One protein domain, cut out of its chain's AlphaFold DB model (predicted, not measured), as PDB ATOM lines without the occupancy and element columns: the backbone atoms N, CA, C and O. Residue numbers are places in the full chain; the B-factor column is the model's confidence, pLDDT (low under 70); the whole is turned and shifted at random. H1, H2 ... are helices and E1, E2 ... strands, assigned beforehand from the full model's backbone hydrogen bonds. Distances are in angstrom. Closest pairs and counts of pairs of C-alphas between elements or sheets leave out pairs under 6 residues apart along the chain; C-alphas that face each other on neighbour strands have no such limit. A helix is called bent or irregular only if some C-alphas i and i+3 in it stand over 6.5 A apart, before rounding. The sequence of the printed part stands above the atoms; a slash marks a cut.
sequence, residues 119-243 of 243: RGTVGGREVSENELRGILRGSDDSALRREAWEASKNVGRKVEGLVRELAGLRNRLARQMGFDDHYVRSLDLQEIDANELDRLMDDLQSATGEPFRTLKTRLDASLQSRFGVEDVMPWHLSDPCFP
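Overview. This is residues 119 to 243 of the 243 residues of an uncharacterized protein of uncultured Rubrobacteraceae bacterium (UniProt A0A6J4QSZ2). Two long bent helices, H2 and H4, bow round a hollow middle as a flat ring, H3 between them at one end; hairpin E1-E2 and H1 pack on H2a. Residues 228 to 243 fold back inward. The 125 printed residues, mostly helix, run E1, E2, H1 to H4: loose, radius of gyration of the C-alphas 19.8 A, spans 55 by 39 by 20 A.

Arrangement. E1, residues 120 to 122, and E2, 125 to 127, form an antiparallel hairpin; N 120 and O 127, 2.9 A apart, are within hydrogen-bond range. H1, 129 to 138, touches H2a, 142 to 158, closest C-alphas Leu 132 and Ala 148, 5.5 A. H2b, 161 to 176, touches H3, 182 to 188, closest C-alphas Asn 171 and His 182, 4.7 A. In H2a 9 of 13 O i to N i+4 pairs are within range.

Along the chain. By hydrogen bonds H4, 194 to 227, is one helix, but bent: C-alphas 207 and 210 are 7.3 A apart. C-alpha 120 is at (0.926, -11.703, -34.766), C-alpha 227 at (4.157, 10.949, -29.970).

Size, cuts and confidence. The printed part has no cut; residue 243 is under 70 in pLDDT.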
ATOM      1  N   ARG A 119       2.938 -15.845 -35.881       93.38
ATOM      2  CA  ARG A 119       2.450 -14.659 -36.574       93.38
ATOM      3  C   ARG A 119       1.516 -13.915 -35.634       93.38
ATOM      4  O   ARG A 119       0.582 -14.504 -35.083       93.38
ATOM      5  N   GLY A 120       1.823 -12.640 -35.426       91.31
ATOM      6  CA  GLY A 120       0.926 -11.703 -34.766       91.31
ATOM      7  C   GLY A 120      -0.140 -11.226 -35.749       91.31
ATOM      8  O   GLY A 120       0.006 -11.398 -36.958       91.31
ATOM      9  N   THR A 121      -1.199 -10.603 -35.243       94.12
ATOM     10  CA  THR A 121      -2.222  -9.965 -36.081       94.12
ATOM     11  C   THR A 121      -2.205  -8.471 -35.813       94.12
ATOM     12  O   THR A 121      -2.311  -8.067 -34.660       94.12
ATOM     13  N   VAL A 122      -2.057  -7.676 -36.873       93.94
ATOM     14  CA  VAL A 122      -2.102  -6.210 -36.824       93.94
ATOM     15  C   VAL A 122      -2.972  -5.713 -37.976       93.94
ATOM     16  O   VAL A 122      -2.752  -6.104 -39.125       93.94
ATOM     17  N   GLY A 123      -3.994  -4.907 -37.692       89.69
ATOM     18  CA  GLY A 123      -4.962  -4.431 -38.679       89.69
ATOM     19  C   GLY A 123      -5.704  -5.564 -39.396       89.69
ATOM     20  O   GLY A 123      -6.029  -5.444 -40.575       89.69
ATOM     21  N   GLY A 124      -5.899  -6.705 -38.725       90.12
ATOM     22  CA  GLY A 124      -6.498  -7.909 -39.316       90.12
ATOM     23  C   GLY A 124      -5.587  -8.692 -40.271       90.12
ATOM     24  O   GLY A 124      -6.041  -9.668 -40.868       90.12
ATOM     25  N   ARG A 125      -4.310  -8.309 -40.415       93.62
ATOM     26  CA  ARG A 125      -3.324  -9.016 -41.244       93.62
ATOM     27  C   ARG A 125      -2.324  -9.769 -40.375       93.62
ATOM     28  O   ARG A 125      -1.869  -9.253 -39.356       93.62
ATOM     29  N   GLU A 126      -1.954 -10.973 -40.797       95.44
ATOM     30  CA  GLU A 126      -0.856 -11.705 -40.169       95.44
ATOM     31  C   GLU A 126       0.492 -11.048 -40.482       95.44
ATOM     32  O   GLU A 126       0.778 -10.694 -41.630       95.44
ATOM     33  N   VAL A 127       1.313 -10.887 -39.447       94.75
ATOM     34  CA  VAL A 127       2.631 -10.251 -39.504       94.75
ATOM     35  C   VAL A 127       3.663 -11.077 -38.742       94.75
ATOM     36  O   VAL A 127       3.384 -11.661 -37.692       94.75
ATOM     37  N   SER A 128       4.873 -11.150 -39.287       93.25
ATOM     38  CA  SER A 128       6.026 -11.795 -38.654       93.25
ATOM     39  C   SER A 128       6.618 -10.952 -37.519       93.25
ATOM     40  O   SER A 128       6.427  -9.740 -37.460       93.25
ATOM     41  N   GLU A 129       7.418 -11.576 -36.652       90.88
ATOM     42  CA  GLU A 129       8.168 -10.885 -35.588       90.88
ATOM     43  C   GLU A 129       9.066  -9.757 -36.136       90.88
ATOM     44  O   GLU A 129       9.164  -8.679 -35.549       90.88
ATOM     45  N   ASN A 130       9.685  -9.960 -37.303       92.19
ATOM     46  CA  ASN A 130      10.503  -8.931 -37.949       92.19
ATOM     47  C   ASN A 130       9.661  -7.739 -38.428       92.19
ATOM     48  O   ASN A 130      10.084  -6.593 -38.271       92.19
ATOM     49  N   GLU A 131       8.467  -7.991 -38.972       95.25
ATOM     50  CA  GLU A 131       7.523  -6.930 -39.342       95.25
ATOM     51  C   GLU A 131       7.013  -6.180 -38.107       95.25
ATOM     52  O   GLU A 131       6.994  -4.950 -38.118       95.25
ATOM     53  N   LEU A 132       6.685  -6.886 -37.016       95.00
ATOM     54  CA  LEU A 132       6.291  -6.275 -35.740       95.00
ATOM     55  C   LEU A 132       7.376  -5.327 -35.214       95.00
ATOM     56  O   LEU A 132       7.097  -4.169 -34.899       95.00
ATOM     57  N   ARG A 133       8.640  -5.770 -35.200       94.50
ATOM     58  CA  ARG A 133       9.788  -4.917 -34.837       94.50
ATOM     59  C   ARG A 133       9.965  -3.748 -35.802       94.50
ATOM     60  O   ARG A 133      10.357  -2.663 -35.379       94.50
ATOM     61  N   GLY A 134       9.673  -3.946 -37.087       96.50
ATOM     62  CA  GLY A 134       9.650  -2.883 -38.090       96.50
ATOM     63  C   GLY A 134       8.636  -1.790 -37.746       96.50
ATOM     64  O   GLY A 134       8.998  -0.613 -37.716       96.50
ATOM     65  N   ILE A 135       7.405  -2.176 -37.396       96.62
ATOM     66  CA  ILE A 135       6.341  -1.257 -36.965       96.62
ATOM     67  C   ILE A 135       6.767  -0.497 -35.703       96.62
ATOM     68  O   ILE A 135       6.698   0.731 -35.675       96.62
ATOM     69  N   LEU A 136       7.276  -1.202 -34.687       96.38
ATOM     70  CA  LEU A 136       7.742  -0.588 -33.438       96.38
ATOM     71  C   LEU A 136       8.967   0.319 -33.625       96.38
ATOM     72  O   LEU A 136       9.191   1.223 -32.830       96.38
ATOM     73  N   ARG A 137       9.771   0.163 -34.673       95.44
ATOM     74  CA  ARG A 137      10.875   1.102 -34.940       95.44
ATOM     75  C   ARG A 137      10.417   2.312 -35.747       95.44
ATOM     76  O   ARG A 137      10.776   3.441 -35.415       95.44
ATOM     77  N   GLY A 138       9.645   2.068 -36.803       94.94
ATOM     78  CA  GLY A 138       9.374   3.058 -37.841       94.94
ATOM     79  C   GLY A 138       8.084   3.855 -37.673       94.94
ATOM     80  O   GLY A 138       8.052   5.006 -38.088       94.94
ATOM     81  N   SER A 139       7.036   3.281 -37.078       96.06
ATOM     82  CA  SER A 139       5.720   3.931 -37.032       96.06
ATOM     83  C   SER A 139       5.681   5.096 -36.041       96.06
ATOM     84  O   SER A 139       6.164   4.956 -34.912       96.06
ATOM     85  N   ASP A 140       5.042   6.197 -36.449       95.81
ATOM     86  CA  ASP A 140       4.639   7.321 -35.590       95.81
ATOM     87  C   ASP A 140       3.187   7.185 -35.081       95.81
ATOM     88  O   ASP A 140       2.759   7.924 -34.199       95.81
ATOM     89  N   ASP A 141       2.428   6.206 -35.587       96.44
ATOM     90  CA  ASP A 141       1.066   5.920 -35.129       96.44
ATOM     91  C   ASP A 141       1.099   5.093 -33.834       96.44
ATOM     92  O   ASP A 141       1.424   3.900 -33.840       96.44
ATOM     93  N   SER A 142       0.741   5.728 -32.714       95.56
ATOM     94  CA  SER A 142       0.698   5.080 -31.401       95.56
ATOM     95  C   SER A 142      -0.290   3.912 -31.328       95.56
ATOM     96  O   SER A 142      -0.015   2.955 -30.603       95.56
ATOM     97  N   ALA A 143      -1.432   3.975 -32.014       95.88
ATOM     98  CA  ALA A 143      -2.427   2.908 -31.970       95.88
ATOM     99  C   ALA A 143      -1.906   1.671 -32.710       95.88
ATOM    100  O   ALA A 143      -1.952   0.563 -32.173       95.88
ATOM    101  N   LEU A 144      -1.301   1.878 -33.884       96.75
ATOM    102  CA  LEU A 144      -0.669   0.808 -34.654       96.75
ATOM    103  C   LEU A 144       0.485   0.147 -33.885       96.75
ATOM    104  O   LEU A 144       0.628  -1.076 -33.879       96.75
ATOM    105  N   ARG A 145       1.313   0.946 -33.204       97.31
ATOM    106  CA  ARG A 145       2.403   0.426 -32.364       97.31
ATOM    107  C   ARG A 145       1.882  -0.387 -31.191       97.31
ATOM    108  O   ARG A 145       2.461  -1.422 -30.872       97.31
ATOM    109  N   ARG A 146       0.805   0.073 -30.550       96.75
ATOM    110  CA  ARG A 146       0.158  -0.656 -29.460       96.75
ATOM    111  C   ARG A 146      -0.314  -2.024 -29.927       96.75
ATOM    112  O   ARG A 146       0.023  -3.015 -29.288       96.75
ATOM    113  N   GLU A 147      -1.022  -2.077 -31.050       97.06
ATOM    114  CA  GLU A 147      -1.484  -3.338 -31.626       97.06
ATOM    115  C   GLU A 147      -0.304  -4.270 -31.943       97.06
ATOM    116  O   GLU A 147      -0.329  -5.443 -31.578       97.06
ATOM    117  N   ALA A 148       0.777  -3.746 -32.532       96.31
ATOM    118  CA  ALA A 148       1.984  -4.525 -32.804       96.31
ATOM    119  C   ALA A 148       2.667  -5.050 -31.527       96.31
ATOM    120  O   ALA A 148       3.097  -6.204 -31.483       96.31
ATOM    121  N   TRP A 149       2.756  -4.233 -30.476       96.38
ATOM    122  CA  TRP A 149       3.320  -4.649 -29.191       96.38
ATOM    123  C   TRP A 149       2.464  -5.730 -28.524       96.38
ATOM    124  O   TRP A 149       2.992  -6.752 -28.098       96.38
ATOM    125  N   GLU A 150       1.141  -5.555 -28.477       95.56
ATOM    126  CA  GLU A 150       0.218  -6.554 -27.919       95.56
ATOM    127  C   GLU A 150       0.270  -7.862 -28.727       95.56
ATOM    128  O   GLU A 150       0.329  -8.954 -28.150       95.56
ATOM    129  N   ALA A 151       0.346  -7.765 -30.059       94.75
ATOM    130  CA  ALA A 151       0.511  -8.911 -30.944       94.75
ATOM    131  C   ALA A 151       1.798  -9.694 -30.644       94.75
ATOM    132  O   ALA A 151       1.753 -10.925 -30.609       94.75
ATOM    133  N   SER A 152       2.911  -9.014 -30.343       92.56
ATOM    134  CA  SER A 152       4.183  -9.671 -30.013       92.56
ATOM    135  C   SER A 152       4.139 -10.439 -28.682       92.56
ATOM    136  O   SER A 152       4.901 -11.384 -28.483       92.56
ATOM    137  N   LYS A 153       3.223 -10.092 -27.766       92.31
ATOM    138  CA  LYS A 153       3.043 -10.805 -26.485       92.31
ATOM    139  C   LYS A 153       2.161 -12.046 -26.597       92.31
ATOM    140  O   LYS A 153       2.210 -12.913 -25.723       92.31
ATOM    141  N   ASN A 154       1.388 -12.188 -27.676       91.50
ATOM    142  CA  ASN A 154       0.451 -13.302 -27.838       91.50
ATOM    143  C   ASN A 154       1.133 -14.669 -27.924       91.50
ATOM    144  O   ASN A 154       0.530 -15.667 -27.527       91.50
ATOM    145  N   VAL A 155       2.383 -14.726 -28.397       91.69
ATOM    146  CA  VAL A 155       3.167 -15.968 -28.406       91.69
ATOM    147  C   VAL A 155       3.323 -16.557 -27.003       91.69
ATOM    148  O   VAL A 155       3.228 -17.770 -26.854       91.69
ATOM    149  N   GLY A 156       3.432 -15.711 -25.970       92.12
ATOM    150  CA  GLY A 156       3.573 -16.136 -24.574       92.12
ATOM    151  C   GLY A 156       2.434 -17.046 -24.110       92.12
ATOM    152  O   GLY A 156       2.678 -18.079 -23.495       92.12
ATOM    153  N   ARG A 157       1.190 -16.737 -24.500       93.19
ATOM    154  CA  ARG A 157       0.014 -17.570 -24.178       93.19
ATOM    155  C   ARG A 157       0.037 -18.935 -24.863       93.19
ATOM    156  O   ARG A 157      -0.543 -19.880 -24.347       93.19
ATOM    157  N   LYS A 158       0.689 -19.050 -26.024       93.38
ATOM    158  CA  LYS A 158       0.802 -20.323 -26.753       93.38
ATOM    159  C   LYS A 158       1.836 -21.254 -26.118       93.38
ATOM    160  O   LYS A 158       1.680 -22.464 -26.190       93.38
ATOM    161  N   VAL A 159       2.875 -20.690 -25.501       95.50
ATOM    162  CA  VAL A 159       4.024 -21.445 -24.967       95.50
ATOM    163  C   VAL A 159       4.010 -21.606 -23.447       95.50
ATOM    164  O   VAL A 159       4.754 -22.437 -22.933       95.50
ATOM    165  N   GLU A 160       3.184 -20.861 -22.702       96.31
ATOM    166  CA  GLU A 160       3.232 -20.862 -21.230       96.31
ATOM    167  C   GLU A 160       3.074 -22.256 -20.604       96.31
ATOM    168  O   GLU A 160       3.768 -22.575 -19.639       96.31
ATOM    169  N   GLY A 161       2.193 -23.098 -21.158       97.44
ATOM    170  CA  GLY A 161       1.960 -24.455 -20.664       97.44
ATOM    171  C   GLY A 161       3.187 -25.340 -20.860       97.44
ATOM    172  O   GLY A 161       3.640 -25.986 -19.915       97.44
ATOM    173  N   LEU A 162       3.775 -25.280 -22.057       97.12
ATOM    174  CA  LEU A 162       4.980 -26.025 -22.421       97.12
ATOM    175  C   LEU A 162       6.169 -25.620 -21.549       97.12
ATOM    176  O   LEU A 162       6.855 -26.477 -21.002       97.12
ATOM    177  N   VAL A 163       6.383 -24.315 -21.352       96.69
ATOM    178  CA  VAL A 163       7.487 -23.797 -20.528       96.69
ATOM    179  C   VAL A 163       7.338 -24.229 -19.067       96.69
ATOM    180  O   VAL A 163       8.324 -24.617 -18.438       96.69
ATOM    181  N   ARG A 164       6.115 -24.212 -18.516       98.19
ATOM    182  CA  ARG A 164       5.855 -24.697 -17.148       98.19
ATOM    183  C   ARG A 164       6.115 -26.195 -17.016       98.19
ATOM    184  O   ARG A 164       6.719 -26.616 -16.029       98.19
ATOM    185  N   GLU A 165       5.680 -26.992 -17.990       98.31
ATOM    186  CA  GLU A 165       5.934 -28.435 -18.004       98.31
ATOM    187  C   GLU A 165       7.439 -28.729 -18.089       98.31
ATOM    188  O   GLU A 165       7.966 -29.489 -17.272       98.31
ATOM    189  N   LEU A 166       8.139 -28.055 -19.005       97.75
ATOM    190  CA  LEU A 166       9.582 -28.162 -19.208       97.75
ATOM    191  C   LEU A 166      10.356 -27.816 -17.929       97.75
ATOM    192  O   LEU A 166      11.217 -28.584 -17.496       97.75
ATOM    193  N   ALA A 167      10.008 -26.703 -17.274       97.94
ATOM    194  CA  ALA A 167      10.592 -26.318 -15.990       97.94
ATOM    195  C   ALA A 167      10.344 -27.386 -14.912       97.94
ATOM    196  O   ALA A 167      11.249 -27.739 -14.154       97.94
ATOM    197  N   GLY A 168       9.135 -27.955 -14.866       98.12
ATOM    198  CA  GLY A 168       8.787 -29.040 -13.952       98.12
ATOM    199  C   GLY A 168       9.627 -30.302 -14.167       98.12
ATOM    200  O   GLY A 168      10.140 -30.860 -13.196       98.12
ATOM    201  N   LEU A 169       9.788 -30.746 -15.416       97.69
ATOM    202  CA  LEU A 169      10.597 -31.915 -15.790       97.69
ATOM    203  C   LEU A 169      12.072 -31.720 -15.429       97.69
ATOM    204  O   LEU A 169      12.664 -32.558 -14.746       97.69
ATOM    205  N   ARG A 170      12.643 -30.580 -15.817       97.12
ATOM    206  CA  ARG A 170      14.039 -30.234 -15.539       97.12
ATOM    207  C   ARG A 170      14.323 -30.127 -14.037       97.12
ATOM    208  O   ARG A 170      15.341 -30.637 -13.570       97.12
ATOM    209  N   ASN A 171      13.399 -29.552 -13.263       97.81
ATOM    210  CA  ASN A 171      13.502 -29.510 -11.801       97.81
ATOM    211  C   ASN A 171      13.416 -30.903 -11.166       97.81
ATOM    212  O   ASN A 171      14.093 -31.162 -10.173       97.81
ATOM    213  N   ARG A 172      12.605 -31.818 -11.718       96.12
ATOM    214  CA  ARG A 172      12.576 -33.212 -11.241       96.12
ATOM    215  C   ARG A 172      13.919 -33.904 -11.455       96.12
ATOM    216  O   ARG A 172      14.409 -34.518 -10.513       96.12
ATOM    217  N   LEU A 173      14.517 -33.773 -12.642       94.50
ATOM    218  CA  LEU A 173      15.848 -34.325 -12.918       94.50
ATOM    219  C   LEU A 173      16.911 -33.732 -11.987       94.50
ATOM    220  O   LEU A 173      17.728 -34.465 -11.438       94.50
ATOM    221  N   ALA A 174      16.862 -32.420 -11.746       96.00
ATOM    222  CA  ALA A 174      17.807 -31.764 -10.851       96.00
ATOM    223  C   ALA A 174      17.741 -32.297  -9.414       96.00
ATOM    224  O   ALA A 174      18.769 -32.659  -8.843       96.00
ATOM    225  N   ARG A 175      16.530 -32.457  -8.873       96.50
ATOM    226  CA  ARG A 175      16.319 -33.000  -7.522       96.50
ATOM    227  C   ARG A 175      16.734 -34.455  -7.386       96.50
ATOM    228  O   ARG A 175      17.265 -34.837  -6.350       96.50
ATOM    229  N   GLN A 176      16.541 -35.265  -8.427       93.50
ATOM    230  CA  GLN A 176      17.033 -36.648  -8.445       93.50
ATOM    231  C   GLN A 176      18.564 -36.724  -8.343       93.50
ATOM    232  O   GLN A 176      19.089 -37.712  -7.839       93.50
ATOM    233  N   MET A 177      19.265 -35.678  -8.782       90.75
ATOM    234  CA  MET A 177      20.720 -35.549  -8.682       90.75
ATOM    235  C   MET A 177      21.188 -34.816  -7.413       90.75
ATOM    236  O   MET A 177      22.386 -34.615  -7.246       90.75
ATOM    237  N   GLY A 178      20.270 -34.433  -6.519       94.62
ATOM    238  CA  GLY A 178      20.593 -33.769  -5.254       94.62
ATOM    239  C   GLY A 178      20.701 -32.243  -5.315       94.62
ATOM    240  O   GLY A 178      21.135 -31.647  -4.336       94.62
ATOM    241  N   PHE A 179      20.298 -31.607  -6.420       95.44
ATOM    242  CA  PHE A 179      20.208 -30.146  -6.521       95.44
ATOM    243  C   PHE A 179      18.821 -29.636  -6.109       95.44
ATOM    244  O   PHE A 179      17.821 -30.338  -6.277       95.44
ATOM    245  N   ASP A 180      18.739 -28.387  -5.651       95.69
ATOM    246  CA  ASP A 180      17.466 -27.754  -5.269       95.69
ATOM    247  C   ASP A 180      16.498 -27.630  -6.460       95.69
ATOM    248  O   ASP A 180      15.303 -27.966  -6.379       95.69
ATOM    249  N   ASP A 181      17.034 -27.191  -7.600       96.62
ATOM    250  CA  ASP A 181      16.314 -27.014  -8.853       96.62
ATOM    251  C   ASP A 181      17.242 -27.031 -10.084       96.62
ATOM    252  O   ASP A 181      18.460 -27.225 -10.006       96.62
ATOM    253  N   HIS A 182      16.635 -26.874 -11.261       96.31
ATOM    254  CA  HIS A 182      17.337 -26.849 -12.535       96.31
ATOM    255  C   HIS A 182      18.262 -25.645 -12.702       96.31
ATOM    256  O   HIS A 182      19.252 -25.771 -13.416       96.31
ATOM    257  N   TYR A 183      17.951 -24.496 -12.101       95.81
ATOM    258  CA  TYR A 183      18.789 -23.306 -12.215       95.81
ATOM    259  C   TYR A 183      20.137 -23.560 -11.539       95.81
ATOM    260  O   TYR A 183      21.170 -23.467 -12.204       95.81
ATOM    261  N   VAL A 184      20.122 -24.024 -10.285       95.75
ATOM    262  CA  VAL A 184      21.349 -24.355  -9.543       95.75
ATOM    263  C   VAL A 184      22.138 -25.452 -10.255       95.75
ATOM    264  O   VAL A 184      23.336 -25.304 -10.484       95.75
ATOM    265  N   ARG A 185      21.463 -26.524 -10.693       96.00
ATOM    266  CA  ARG A 185      22.114 -27.605 -11.451       96.00
ATOM    267  C   ARG A 185      22.767 -27.103 -12.737       96.00
ATOM    268  O   ARG A 185      23.873 -27.517 -13.064       96.00
ATOM    269  N   SER A 186      22.071 -26.277 -13.511       96.00
ATOM    270  CA  SER A 186      22.580 -25.806 -14.802       96.00
ATOM    271  C   SER A 186      23.800 -24.907 -14.647       96.00
ATOM    272  O   SER A 186      24.679 -24.958 -15.504       96.00
ATOM    273  N   LEU A 187      23.865 -24.113 -13.576       96.81
ATOM    274  CA  LEU A 187      25.038 -23.301 -13.260       96.81
ATOM    275  C   LEU A 187      26.213 -24.162 -12.790       96.81
ATOM    276  O   LEU A 187      27.301 -24.033 -13.343       96.81
ATOM    277  N   ASP A 188      25.987 -25.104 -11.873       95.69
ATOM    278  CA  ASP A 188      27.039 -26.007 -11.379       95.69
ATOM    279  C   ASP A 188      27.680 -26.835 -12.509       95.69
ATOM    280  O   ASP A 188      28.907 -26.922 -12.631       95.69
ATOM    281  N   LEU A 189      26.855 -27.369 -13.417       95.88
ATOM    282  CA  LEU A 189      27.329 -28.107 -14.592       95.88
ATOM    283  C   LEU A 189      28.075 -27.228 -15.610       95.88
ATOM    284  O   LEU A 189      28.814 -27.764 -16.435       95.88
ATOM    285  N   GLN A 190      27.903 -25.906 -15.549       96.38
ATOM    286  CA  GLN A 190      28.674 -24.916 -16.308       96.38
ATOM    287  C   GLN A 190      29.826 -24.309 -15.494       96.38
ATOM    288  O   GLN A 190      30.512 -23.421 -15.993       96.38
ATOM    289  N   GLU A 191      30.058 -24.795 -14.271       96.12
ATOM    290  CA  GLU A 191      31.104 -24.318 -13.357       96.12
ATOM    291  C   GLU A 191      30.916 -22.862 -12.921       96.12
ATOM    292  O   GLU A 191      31.881 -22.146 -12.659       96.12
ATOM    293  N   ILE A 192      29.659 -22.433 -12.832       97.19
ATOM    294  CA  ILE A 192      29.270 -21.109 -12.361       97.19
ATOM    295  C   ILE A 192      28.768 -21.239 -10.920       97.19
ATOM    296  O   ILE A 192      27.792 -21.943 -10.660       97.19
ATOM    297  N   ASP A 193      29.414 -20.542  -9.981       94.31
ATOM    298  CA  ASP A 193      28.909 -20.420  -8.611       94.31
ATOM    299  C   ASP A 193      27.695 -19.480  -8.599       94.31
ATOM    300  O   ASP A 193      27.794 -18.305  -8.959       94.31
ATOM    301  N   ALA A 194      26.537 -20.006  -8.196       91.88
ATOM    302  CA  ALA A 194      25.288 -19.250  -8.192       91.88
ATOM    303  C   ALA A 194      25.338 -18.027  -7.259       91.88
ATOM    304  O   ALA A 194      24.841 -16.968  -7.621       91.88
ATOM    305  N   ASN A 195      25.999 -18.129  -6.099       92.75
ATOM    306  CA  ASN A 195      26.088 -17.011  -5.158       92.75
ATOM    307  C   ASN A 195      27.031 -15.917  -5.665       92.75
ATOM    308  O   ASN A 195      26.820 -14.737  -5.395       92.75
ATOM    309  N   GLU A 196      28.118 -16.296  -6.337       96.00
ATOM    310  CA  GLU A 196      29.006 -15.339  -6.992       96.00
ATOM    311  C   GLU A 196      28.291 -14.628  -8.141       96.00
ATOM    312  O   GLU A 196      28.372 -13.403  -8.232       96.00
ATOM    313  N   LEU A 197      27.542 -15.374  -8.962       96.50
ATOM    314  CA  LEU A 197      26.728 -14.801 -10.029       96.50
ATOM    315  C   LEU A 197      25.695 -13.813  -9.476       96.50
ATOM    316  O   LEU A 197      25.602 -12.703  -9.992       96.50
ATOM    317  N   ASP A 198      24.971 -14.176  -8.416       94.75
ATOM    318  CA  ASP A 198      23.972 -13.303  -7.791       94.75
ATOM    319  C   ASP A 198      24.603 -11.993  -7.300       94.75
ATOM    320  O   ASP A 198      24.136 -10.911  -7.654       94.75
ATOM    321  N   ARG A 199      25.730 -12.070  -6.576       97.62
ATOM    322  CA  ARG A 199      26.455 -10.869  -6.120       97.62
ATOM    323  C   ARG A 199      26.919 -10.003  -7.286       97.62
ATOM    324  O   ARG A 199      26.769  -8.786  -7.236       97.62
ATOM    325  N   LEU A 200      27.465 -10.617  -8.337       97.88
ATOM    326  CA  LEU A 200      27.899  -9.893  -9.529       97.88
ATOM    327  C   LEU A 200      26.723  -9.168 -10.198       97.88
ATOM    328  O   LEU A 200      26.863  -8.015 -10.612       97.88
ATOM    329  N   MET A 201      25.565  -9.822 -10.303       97.50
ATOM    330  CA  MET A 201      24.366  -9.233 -10.898       97.50
ATOM    331  C   MET A 201      23.797  -8.095 -10.037       97.50
ATOM    332  O   MET A 201      23.427  -7.059 -10.595       97.50
ATOM    333  N   ASP A 202      23.804  -8.232  -8.710       98.12
ATOM    334  CA  ASP A 202      23.395  -7.181  -7.765       98.12
ATOM    335  C   ASP A 202      24.317  -5.951  -7.830       98.12
ATOM    336  O   ASP A 202      23.850  -4.803  -7.866       98.12
ATOM    337  N   ASP A 203      25.632  -6.175  -7.900       98.25
ATOM    338  CA  ASP A 203      26.631  -5.115  -8.046       98.25
ATOM    339  C   ASP A 203      26.449  -4.376  -9.379       98.25
ATOM    340  O   ASP A 203      26.448  -3.140  -9.421       98.25
ATOM    341  N   LEU A 204      26.223  -5.114 -10.472       98.06
ATOM    342  CA  LEU A 204      25.935  -4.539 -11.786       98.06
ATOM    343  C   LEU A 204      24.628  -3.742 -11.783       98.06
ATOM    344  O   LEU A 204      24.597  -2.625 -12.307       98.06
ATOM    345  N   GLN A 205      23.556  -4.263 -11.182       97.25
ATOM    346  CA  GLN A 205      22.284  -3.549 -11.061       97.25
ATOM    347  C   GLN A 205      22.462  -2.244 -10.276       97.25
ATOM    348  O   GLN A 205      21.985  -1.188 -10.697       97.25
ATOM    349  N   SER A 206      23.193  -2.297  -9.162       97.88
ATOM    350  CA  SER A 206      23.467  -1.137  -8.313       97.88
ATOM    351  C   SER A 206      24.298  -0.082  -9.046       97.88
ATOM    352  O   SER A 206      23.944   1.099  -9.047       97.88
ATOM    353  N   ALA A 207      25.364  -0.504  -9.733       98.31
ATOM    354  CA  ALA A 207      26.249   0.380 -10.486       98.31
ATOM    355  C   ALA A 207      25.566   1.012 -11.713       98.31
ATOM    356  O   ALA A 207      25.876   2.146 -12.083       98.31
ATOM    357  N   THR A 208      24.630   0.300 -12.347       97.69
ATOM    358  CA  THR A 208      23.945   0.762 -13.567       97.69
ATOM    359  C   THR A 208      22.602   1.442 -13.306       97.69
ATOM    360  O   THR A 208      22.088   2.106 -14.207       97.69
ATOM    361  N   GLY A 209      22.056   1.361 -12.088       97.69
ATOM    362  CA  GLY A 209      20.728   1.881 -11.762       97.69
ATOM    363  C   GLY A 209      20.558   3.375 -12.053       97.69
ATOM    364  O   GLY A 209      19.600   3.766 -12.719       97.69
ATOM    365  N   GLU A 210      21.486   4.222 -11.603       98.06
ATOM    366  CA  GLU A 210      21.408   5.668 -11.861       98.06
ATOM    367  C   GLU A 210      21.694   6.049 -13.327       98.06
ATOM    368  O   GLU A 210      20.896   6.790 -13.917       98.06
ATOM    369  N   PRO A 211      22.742   5.503 -13.978       98.19
ATOM    370  CA  PRO A 211      22.918   5.654 -15.421       98.19
ATOM    371  C   PRO A 211      21.672   5.266 -16.233       98.19
ATOM    372  O   PRO A 211      21.279   6.002 -17.142       98.19
ATOM    373  N   PHE A 212      21.014   4.156 -15.883       97.25
ATOM    374  CA  PHE A 212      19.791   3.702 -16.541       97.25
ATOM    375  C   PHE A 212      18.624   4.671 -16.326       97.25
ATOM    376  O   PHE A 212      17.967   5.040 -17.297       97.25
ATOM    377  N   ARG A 213      18.385   5.160 -15.099       97.38
ATOM    378  CA  ARG A 213      17.327   6.159 -14.831       97.38
ATOM    379  C   ARG A 213      17.535   7.448 -15.617       97.38
ATOM    380  O   ARG A 213      16.584   7.991 -16.183       97.38
ATOM    381  N   THR A 214      18.782   7.913 -15.703       98.12
ATOM    382  CA  THR A 214      19.143   9.084 -16.511       98.12
ATOM    383  C   THR A 214      18.856   8.841 -17.994       98.12
ATOM    384  O   THR A 214      18.253   9.690 -18.656       98.12
ATOM    385  N   LEU A 215      19.254   7.680 -18.523       96.88
ATOM    386  CA  LEU A 215      18.955   7.281 -19.898       96.88
ATOM    387  C   LEU A 215      17.441   7.221 -20.145       96.88
ATOM    388  O   LEU A 215      16.965   7.815 -21.111       96.88
ATOM    389  N   LYS A 216      16.690   6.557 -19.259       96.38
ATOM    390  CA  LYS A 216      15.237   6.386 -19.362       96.38
ATOM    391  C   LYS A 216      14.507   7.723 -19.348       96.38
ATOM    392  O   LYS A 216      13.662   7.945 -20.201       96.38
ATOM    393  N   THR A 217      14.902   8.647 -18.473       96.88
ATOM    394  CA  THR A 217      14.320   9.998 -18.415       96.88
ATOM    395  C   THR A 217      14.487  10.743 -19.743       96.88
ATOM    396  O   THR A 217      13.545  11.345 -20.252       96.88
ATOM    397  N   ARG A 218      15.686  10.687 -20.341       97.62
ATOM    398  CA  ARG A 218      15.949  11.325 -21.644       97.62
ATOM    399  C   ARG A 218      15.186  10.646 -22.778       97.62
ATOM    400  O   ARG A 218      14.690  11.329 -23.672       97.62
ATOM    401  N   LEU A 219      15.120   9.316 -22.748       96.75
ATOM    402  CA  LEU A 219      14.368   8.531 -23.717       96.75
ATOM    403  C   LEU A 219      12.879   8.880 -23.649       96.75
ATOM    404  O   LEU A 219      12.290   9.186 -24.679       96.75
ATOM    405  N   ASP A 220      12.303   8.926 -22.450       96.94
ATOM    406  CA  ASP A 220      10.890   9.238 -22.257       96.94
ATOM    407  C   ASP A 220      10.551  10.646 -22.731       96.94
ATOM    408  O   ASP A 220       9.607  10.800 -23.496       96.94
ATOM    409  N   ALA A 221      11.369  11.650 -22.402       97.69
ATOM    410  CA  ALA A 221      11.175  13.014 -22.901       97.69
ATOM    411  C   ALA A 221      11.180  13.084 -24.443       97.69
ATOM    412  O   ALA A 221      10.384  13.802 -25.052       97.69
ATOM    413  N   SER A 222      12.055  12.307 -25.091       97.25
ATOM    414  CA  SER A 222      12.100  12.200 -26.554       97.25
ATOM    415  C   SER A 222      10.835  11.544 -27.120       97.25
ATOM    416  O   SER A 222      10.270  12.025 -28.103       97.25
ATOM    417  N   LEU A 223      10.347  10.477 -26.484       97.00
ATOM    418  CA  LEU A 223       9.149   9.755 -26.915       97.00
ATOM    419  C   LEU A 223       7.863  10.556 -26.664       97.00
ATOM    420  O   LEU A 223       7.003  10.586 -27.541       97.00
ATOM    421  N   GLN A 224       7.754  11.259 -25.534       97.62
ATOM    422  CA  GLN A 224       6.663  12.199 -25.250       97.62
ATOM    423  C   GLN A 224       6.562  13.256 -26.350       97.62
ATOM    424  O   GLN A 224       5.486  13.478 -26.895       97.62
ATOM    425  N   SER A 225       7.699  13.850 -26.732       97.19
ATOM    426  CA  SER A 225       7.763  14.832 -27.818       97.19
ATOM    427  C   SER A 225       7.378  14.230 -29.174       97.19
ATOM    428  O   SER A 225       6.563  14.803 -29.892       97.19
ATOM    429  N   ARG A 226       7.909  13.044 -29.513       95.69
ATOM    430  CA  ARG A 226       7.627  12.364 -30.789       95.69
ATOM    431  C   ARG A 226       6.149  12.009 -30.953       95.69
ATOM    432  O   ARG A 226       5.606  12.192 -32.037       95.69
ATOM    433  N   PHE A 227       5.523  11.478 -29.906       96.69
ATOM    434  CA  PHE A 227       4.157  10.949 -29.970       96.69
ATOM    435  C   PHE A 227       3.093  11.917 -29.437       96.69
ATOM    436  O   PHE A 227       1.905  11.627 -29.555       96.69
ATOM    437  N   GLY A 228       3.489  13.057 -28.862       96.44
ATOM    438  CA  GLY A 228       2.563  14.030 -28.276       96.44
ATOM    439  C   GLY A 228       1.781  13.472 -27.083       96.44
ATOM    440  O   GLY A 228       0.605  13.789 -26.925       96.44
ATOM    441  N   VAL A 229       2.413  12.612 -26.280       96.19
ATOM    442  CA  VAL A 229       1.791  11.926 -25.134       96.19
ATOM    443  C   VAL A 229       2.359  12.433 -23.815       96.19
ATOM    444  O   VAL A 229       3.539  12.769 -23.734       96.19
ATOM    445  N   GLU A 230       1.530  12.449 -22.772       94.56
ATOM    446  CA  GLU A 230       1.984  12.728 -21.405       94.56
ATOM    447  C   GLU A 230       2.709  11.511 -20.817       94.56
ATOM    448  O   GLU A 230       3.819  11.642 -20.307       94.56
ATOM    449  N   ASP A 231       2.141  10.314 -20.980       95.44
ATOM    450  CA  ASP A 231       2.709   9.071 -20.457       95.44
ATOM    451  C   ASP A 231       3.315   8.198 -21.562       95.44
ATOM    452  O   ASP A 231       2.686   7.872 -22.578       95.44
ATOM    453  N   VAL A 232       4.558   7.761 -21.345       96.38
ATOM    454  CA  VAL A 232       5.236   6.824 -22.243       96.38
ATOM    455  C   VAL A 232       4.842   5.395 -21.893       96.38
ATOM    456  O   VAL A 232       5.230   4.855 -20.863       96.38
ATOM    457  N   MET A 233       4.104   4.763 -22.797       96.19
ATOM    458  CA  MET A 233       3.695   3.368 -22.703       96.19
ATOM    459  C   MET A 233       4.712   2.422 -23.368       96.19
ATOM    460  O   MET A 233       5.466   2.857 -24.243       96.19
ATOM    461  N   PRO A 234       4.712   1.112 -23.036       95.88
ATOM    462  CA  PRO A 234       5.681   0.151 -23.573       95.88
ATOM    463  C   PRO A 234       5.752   0.098 -25.105       95.88
ATOM    464  O   PRO A 234       6.822  -0.081 -25.674       95.88
ATOM    465  N   TRP A 235       4.631   0.311 -25.797       96.31
ATOM    466  CA  TRP A 235       4.596   0.316 -27.261       96.31
ATOM    467  C   TRP A 235       5.216   1.564 -27.900       96.31
ATOM    468  O   TRP A 235       5.476   1.561 -29.102       96.31
ATOM    469  N   HIS A 236       5.492   2.634 -27.149       96.81
ATOM    470  CA  HIS A 236       6.262   3.774 -27.662       96.81
ATOM    471  C   HIS A 236       7.757   3.452 -27.786       96.81
ATOM    472  O   HIS A 236       8.461   4.111 -28.545       96.81
ATOM    473  N   LEU A 237       8.238   2.410 -27.103       95.62
ATOM    474  CA  LEU A 237       9.614   1.937 -27.210       95.62
ATOM    475  C   LEU A 237       9.802   1.112 -28.489       95.62
ATOM    476  O   LEU A 237       8.901   0.409 -28.950       95.62
ATOM    477  N   SER A 238      10.994   1.210 -29.077       92.69
ATOM    478  CA  SER A 238      11.343   0.483 -30.306       92.69
ATOM    479  C   SER A 238      11.620  -1.001 -30.082       92.69
ATOM    480  O   SER A 238      11.507  -1.793 -31.017       92.69
ATOM    481  N   ASP A 239      12.027  -1.365 -28.868       91.69
ATOM    482  CA  ASP A 239      12.250  -2.746 -28.461       91.69
ATOM    483  C   ASP A 239      11.063  -3.204 -27.596       91.69
ATOM    484  O   ASP A 239      10.822  -2.613 -26.540       91.69
ATOM    485  N   PRO A 240      10.307  -4.238 -28.015       88.56
ATOM    486  CA  PRO A 240       9.148  -4.727 -27.271       88.56
ATOM    487  C   PRO A 240       9.499  -5.324 -25.900       88.56
ATOM    488  O   PRO A 240       8.587  -5.584 -25.109       88.56
ATOM    489  N   CYS A 241      10.778  -5.584 -25.632       87.38
ATOM    490  CA  CYS A 241      11.294  -6.178 -24.402       87.38
ATOM    491  C   CYS A 241      12.116  -5.194 -23.557       87.38
ATOM    492  O   CYS A 241      12.737  -5.623 -22.586       87.38
ATOM    493  N   PHE A 242      12.134  -3.903 -23.903       88.12
ATOM    494  CA  PHE A 242      12.822  -2.902 -23.093       88.12
ATOM    495  C   PHE A 242      12.162  -2.786 -21.699       88.12
ATOM    496  O   PHE A 242      10.935  -2.645 -21.645       88.12
ATOM    497  N   PRO A 243      12.944  -2.877 -20.605       67.81
ATOM    498  CA  PRO A 243      12.435  -2.856 -19.234       67.81
ATOM    499  C   PRO A 243      11.977  -1.470 -18.752       67.81
ATOM    500  O   PRO A 243      12.454  -0.435 -19.277       67.81
TER     501      PRO A 243